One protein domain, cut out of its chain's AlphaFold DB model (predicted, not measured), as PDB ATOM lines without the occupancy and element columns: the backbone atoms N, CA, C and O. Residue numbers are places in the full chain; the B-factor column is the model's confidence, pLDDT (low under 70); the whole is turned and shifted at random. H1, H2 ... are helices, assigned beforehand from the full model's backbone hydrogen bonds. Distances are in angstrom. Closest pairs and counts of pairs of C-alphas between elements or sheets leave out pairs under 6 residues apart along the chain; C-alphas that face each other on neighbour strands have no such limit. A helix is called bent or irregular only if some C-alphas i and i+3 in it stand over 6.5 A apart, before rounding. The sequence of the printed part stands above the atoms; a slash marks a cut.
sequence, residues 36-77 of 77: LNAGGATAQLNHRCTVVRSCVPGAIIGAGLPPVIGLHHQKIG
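This is residues 36 to 77 of the 77 residues of an uncharacterized protein of Novosphingobium subterraneum (UniProt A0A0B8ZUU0). Two helices, H1 and H2, follow one another nearly in line as one long bar, and the chain turns off to the same side at both ends of it. Before H1, residues 36 to 40 make a short hook; after H2, residues 63 to 77 fold back beside the end of the bar and then lead away from it, with residues 69 to 77 sticking out. The printed part has 42 residues with two named helices, H1 then H2, and no named strand; its class is all helix. It is only just loose, close to extended, with a radius of gyration of the C-alphas of 13.5 A, and its elongated outline spans 38 by 23 by 14 A.

Start at C-alpha 36, at (199.129, 150.695, 109.778), and go on to C-alpha 41 at (199.428, 143.912, 118.435), where H1 begins. H1 holds residues 41 to 54 and measures 20.0 A from first to last C-alpha. With one residue between the end of H1 and the start of H2, find C-alpha 56 at (193.000, 166.262, 122.785); from there H2 runs over residues 56 to 62, 10.0 A from first to last C-alpha, to C-alpha 62 at (187.923, 174.518, 125.371).

Look at Cys 55, the one residue of the tight link between H1 and H2. The two helices meet only through their link. Neither helix is bent. In H1 and H2 every pair of O i and N i+4 is within hydrogen-bond range. Residues 47 to 55, of which 47 to 54 belong to H1, stand free.

The two C-alphas farthest apart are those of Gly 40 and Gly 64, at 38.0 A. The printed part has no cut, and Gly 77 is the chain's last residue. Look along residues 63 to 77 for the long stretch with no named element; its C-alphas lie 10 to 18 A from the mean of all C-alphas. In the B-factor column the mean pLDDT of the printed part is 82.3, and residues 73 to 77 are under 70.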
ATOM      1  N   LEU A  36     200.484 150.174 109.590       74.75
ATOM      2  CA  LEU A  36     199.129 150.695 109.778       74.75
ATOM      3  C   LEU A  36     198.042 149.652 109.486       74.75
ATOM      4  O   LEU A  36     197.015 149.671 110.161       74.75
ATOM      5  N   ASN A  37     198.282 148.748 108.533       81.94
ATOM      6  CA  ASN A  37     197.303 147.750 108.092       81.94
ATOM      7  C   ASN A  37     197.503 146.371 108.736       81.94
ATOM      8  O   ASN A  37     196.709 145.459 108.503       81.94
ATOM      9  N   ALA A  38     198.547 146.199 109.551       83.88
ATOM     10  CA  ALA A  38     198.788 144.939 110.239       83.88
ATOM     11  C   ALA A  38     197.778 144.714 111.376       83.88
ATOM     12  O   ALA A  38     197.453 145.616 112.152       83.88
ATOM     13  N   GLY A  39     197.315 143.469 111.502       82.38
ATOM     14  CA  GLY A  39     196.455 143.025 112.597       82.38
ATOM     15  C   GLY A  39     197.197 142.843 113.928       82.38
ATOM     16  O   GLY A  39     198.359 143.216 114.099       82.38
ATOM     17  N   GLY A  40     196.514 142.243 114.902       86.44
ATOM     18  CA  GLY A  40     197.122 141.846 116.174       86.44
ATOM     19  C   GLY A  40     197.618 143.027 117.015       86.44
ATOM     20  O   GLY A  40     196.884 143.987 117.262       86.44
ATOM     21  N   ALA A  41     198.859 142.944 117.497       84.75
ATOM     22  CA  ALA A  41     199.428 143.912 118.435       84.75
ATOM     23  C   ALA A  41     199.520 145.341 117.859       84.75
ATOM     24  O   ALA A  41     199.308 146.311 118.590       84.75
ATOM     25  N   THR A  42     199.753 145.493 116.553       87.12
ATOM     26  CA  THR A  42     199.817 146.817 115.913       87.12
ATOM     27  C   THR A  42     198.442 147.466 115.802       87.12
ATOM     28  O   THR A  42     198.305 148.655 116.092       87.12
ATOM     29  N   ALA A  43     197.400 146.684 115.502       87.25
ATOM     30  CA  ALA A  43     196.016 147.155 115.530       87.25
ATOM     31  C   ALA A  43     195.592 147.601 116.940       87.25
ATOM     32  O   ALA A  43     194.991 148.665 117.100       87.25
ATOM     33  N   GLN A  44     195.967 146.845 117.979       87.62
ATOM     34  CA  GLN A  44     195.710 147.243 119.369       87.62
ATOM     35  C   GLN A  44     196.433 148.541 119.738       87.62
ATOM     36  O   GLN A  44     195.849 149.413 120.383       87.62
ATOM     37  N   LEU A  45     197.694 148.692 119.323       87.94
ATOM     38  CA  LEU A  45     198.461 149.913 119.548       87.94
ATOM     39  C   LEU A  45     197.816 151.112 118.840       87.94
ATOM     40  O   LEU A  45     197.641 152.160 119.457       87.94
ATOM     41  N   ASN A  46     197.399 150.945 117.584       88.56
ATOM     42  CA  ASN A  46     196.702 151.984 116.829       88.56
ATOM     43  C   ASN A  46     195.389 152.378 117.519       88.56
ATOM     44  O   ASN A  46     195.136 153.564 117.707       88.56
ATOM     45  N   HIS A  47     194.596 151.406 117.978       89.88
ATOM     46  CA  HIS A  47     193.363 151.670 118.719       89.88
ATOM     47  C   HIS A  47     193.622 152.466 120.006       89.88
ATOM     48  O   HIS A  47     192.954 153.465 120.268       89.88
ATOM     49  N   ARG A  48     194.638 152.076 120.789       88.19
ATOM     50  CA  ARG A  48     195.038 152.806 122.004       88.19
ATOM     51  C   ARG A  48     195.456 154.241 121.682       88.19
ATOM     52  O   ARG A  48     195.016 155.163 122.363       88.19
ATOM     53  N   CYS A  49     196.242 154.446 120.624       88.62
ATOM     54  CA  CYS A  49     196.600 155.782 120.153       88.62
ATOM     55  C   CYS A  49     195.368 156.597 119.731       88.62
ATOM     56  O   CYS A  49     195.300 157.778 120.060       88.62
ATOM     57  N   THR A  50     194.388 155.993 119.053       90.50
ATOM     58  CA  THR A  50     193.140 156.671 118.664       90.50
ATOM     59  C   THR A  50     192.362 157.150 119.884       90.50
ATOM     60  O   THR A  50     191.966 158.313 119.929       90.50
ATOM     61  N   VAL A  51     192.194 156.290 120.893       91.88
ATOM     62  CA  VAL A  51     191.501 156.653 122.136       91.88
ATOM     63  C   VAL A  51     192.218 157.809 122.829       91.88
ATOM     64  O   VAL A  51     191.597 158.837 123.080       91.88
ATOM     65  N   VAL A  52     193.532 157.707 123.054       90.31
ATOM     66  CA  VAL A  52     194.316 158.790 123.683       90.31
ATOM     67  C   VAL A  52     194.234 160.089 122.873       90.31
ATOM     68  O   VAL A  52     194.072 161.170 123.438       90.31
ATOM     69  N   ARG A  53     194.293 160.006 121.539       87.50
ATOM     70  CA  ARG A  53     194.207 161.179 120.660       87.50
ATOM     71  C   ARG A  53     192.830 161.838 120.703       87.50
ATOM     72  O   ARG A  53     192.759 163.056 120.571       87.50
ATOM     73  N   SER A  54     191.758 161.073 120.911       87.81
ATOM     74  CA  SER A  54     190.389 161.599 120.988       87.81
ATOM     75  C   SER A  54     190.149 162.533 122.181       87.81
ATOM     76  O   SER A  54     189.230 163.345 122.138       87.81
ATOM     77  N   CYS A  55     191.008 162.496 123.204       87.94
ATOM     78  CA  CYS A  55     190.927 163.399 124.355       87.94
ATOM     79  C   CYS A  55     191.425 164.824 124.048       87.94
ATOM     80  O   CYS A  55     191.000 165.783 124.688       87.94
ATOM     81  N   VAL A  56     192.325 164.982 123.074       89.81
ATOM     82  CA  VAL A  56     193.000 166.262 122.785       89.81
ATOM     83  C   VAL A  56     192.071 167.315 122.147       89.81
ATOM     84  O   VAL A  56     192.137 168.472 122.563       89.81
ATOM     85  N   PRO A  57     191.174 166.978 121.194       88.06
ATOM     86  CA  PRO A  57     190.271 167.952 120.578       88.06
ATOM     87  C   PRO A  57     189.408 168.730 121.573       88.06
ATOM     88  O   PRO A  57     189.230 169.931 121.396       88.06
ATOM     89  N   GLY A  58     188.915 168.081 122.635       85.88
ATOM     90  CA  GLY A  58     188.104 168.749 123.658       85.88
ATOM     91  C   GLY A  58     188.867 169.865 124.375       85.88
ATOM     92  O   GLY A  58     188.327 170.951 124.569       85.88
ATOM     93  N   ALA A  59     190.147 169.640 124.688       88.38
ATOM     94  CA  ALA A  59     191.007 170.656 125.292       88.38
ATOM     95  C   ALA A  59     191.306 171.816 124.325       88.38
ATOM     96  O   ALA A  59     191.308 172.973 124.737       88.38
ATOM     97  N   ILE A  60     191.512 171.519 123.037       89.31
ATOM     98  CA  ILE A  60     191.751 172.540 122.005       89.31
ATOM     99  C   ILE A  60     190.518 173.443 121.839       89.31
ATOM    100  O   ILE A  60     190.646 174.667 121.850       89.31
ATOM    101  N   ILE A  61     189.324 172.847 121.745       90.88
ATOM    102  CA  ILE A  61     188.057 173.588 121.634       90.88
ATOM    103  C   ILE A  61     187.792 174.393 122.910       90.88
ATOM    104  O   ILE A  61     187.405 175.555 122.824       90.88
ATOM    105  N   GLY A  62     188.045 173.817 124.089       90.00
ATOM    106  CA  GLY A  62     187.923 174.518 125.371       90.00
ATOM    107  C   GLY A  62     188.849 175.736 125.497       90.00
ATOM    108  O   GLY A  62     188.501 176.695 126.177       90.00
ATOM    109  N   ALA A  63     189.987 175.736 124.798       91.00
ATOM    110  CA  ALA A  63     190.890 176.883 124.685       91.00
ATOM    111  C   ALA A  63     190.482 177.895 123.588       91.00
ATOM    112  O   ALA A  63     191.184 178.883 123.381       91.00
ATOM    113  N   GLY A  64     189.374 177.661 122.871       90.81
ATOM    114  CA  GLY A  64     188.868 178.533 121.805       90.81
ATOM    115  C   GLY A  64     189.563 178.366 120.449       90.81
ATOM    116  O   GLY A  64     189.406 179.217 119.575       90.81
ATOM    117  N   LEU A  65     190.336 177.291 120.251       88.25
ATOM    118  CA  LEU A  65     191.087 177.046 119.019       88.25
ATOM    119  C   LEU A  65     190.385 176.019 118.110       88.25
ATOM    120  O   LEU A  65     189.779 175.060 118.595       88.25
ATOM    121  N   PRO A  66     190.494 176.158 116.778       85.44
ATOM    122  CA  PRO A  66     189.992 175.157 115.846       85.44
ATOM    123  C   PRO A  66     190.957 173.951 115.765       85.44
ATOM    124  O   PRO A  66     192.125 174.118 115.409       85.44
ATOM    125  N   PRO A  67     190.497 172.705 116.004       82.00
ATOM    126  CA  PRO A  67     191.358 171.514 116.059       82.00
ATOM    127  C   PRO A  67     191.917 171.065 114.697       82.00
ATOM    128  O   PRO A  67     192.664 170.090 114.624       82.00
ATOM    129  N   VAL A  68     191.547 171.750 113.612       82.19
ATOM    130  CA  VAL A  68     191.985 171.446 112.241       82.19
ATOM    131  C   VAL A  68     193.341 172.064 111.890       82.19
ATOM    132  O   VAL A  68     193.984 171.610 110.944       82.19
ATOM    133  N   ILE A  69     193.796 173.069 112.646       79.12
ATOM    134  CA  ILE A  69     195.076 173.740 112.404       79.12
ATOM    135  C   ILE A  69     196.190 172.929 113.076       79.12
ATOM    136  O   ILE A  69     196.365 172.959 114.292       79.12
ATOM    137  N   GLY A  70     196.942 172.177 112.272       75.44
ATOM    138  CA  GLY A  70     198.138 171.466 112.723       75.44
ATOM    139  C   GLY A  70     199.373 172.373 112.757       75.44
ATOM    140  O   GLY A  70     199.560 173.200 111.871       75.44
ATOM    141  N   LEU A  71     200.249 172.181 113.751       76.00
ATOM    142  CA  LEU A  71     201.499 172.951 113.901       76.00
ATOM    143  C   LEU A  71     202.569 172.581 112.859       76.00
ATOM    144  O   LEU A  71     203.267 173.452 112.349       76.00
ATOM    145  N   HIS A  72     202.694 171.289 112.540       74.12
ATOM    146  CA  HIS A  72     203.702 170.770 111.601       74.12
ATOM    147  C   HIS A  72     203.096 170.156 110.335       74.12
ATOM    148  O   HIS A  72     203.703 170.213 109.271       74.12
ATOM    149  N   HIS A  73     201.880 169.617 110.424       66.81
ATOM    150  CA  HIS A  73     201.136 169.101 109.279       66.81
ATOM    151  C   HIS A  73     199.948 170.019 109.016       66.81
ATOM    152  O   HIS A  73     198.881 169.857 109.611       66.81
ATOM    153  N   GLN A  74     200.155 171.012 108.153       60.91
ATOM    154  CA  GLN A  74     199.070 171.860 107.678       60.91
ATOM    155  C   GLN A  74     198.223 171.055 106.692       60.91
ATOM    156  O   GLN A  74     198.735 170.560 105.688       60.91
ATOM    157  N   LYS A  75     196.925 170.913 106.969       54.19
ATOM    158  CA  LYS A  75     195.963 170.575 105.918       54.19
ATOM    159  C   LYS A  75     195.648 171.880 105.197       54.19
ATOM    160  O   LYS A  75     194.829 172.655 105.677       54.19
ATOM    161  N   ILE A  76     196.366 172.154 104.111       46.94
ATOM    162  CA  ILE A  76     195.914 173.156 103.145       46.94
ATOM    163  C   ILE A  76     194.703 172.514 102.465       46.94
ATOM    164  O   ILE A  76     194.822 171.400 101.951       46.94
ATOM    165  N   GLY A  77     193.540 173.143 102.642       47.28
ATOM    166  CA  GLY A  77     192.260 172.684 102.100       47.28
ATOM    167  C   GLY A  77     192.247 172.650 100.583       47.28
ATOM    168  O   GLY A  77     192.957 173.482  99.974       47.28
TER     169      GLY A  77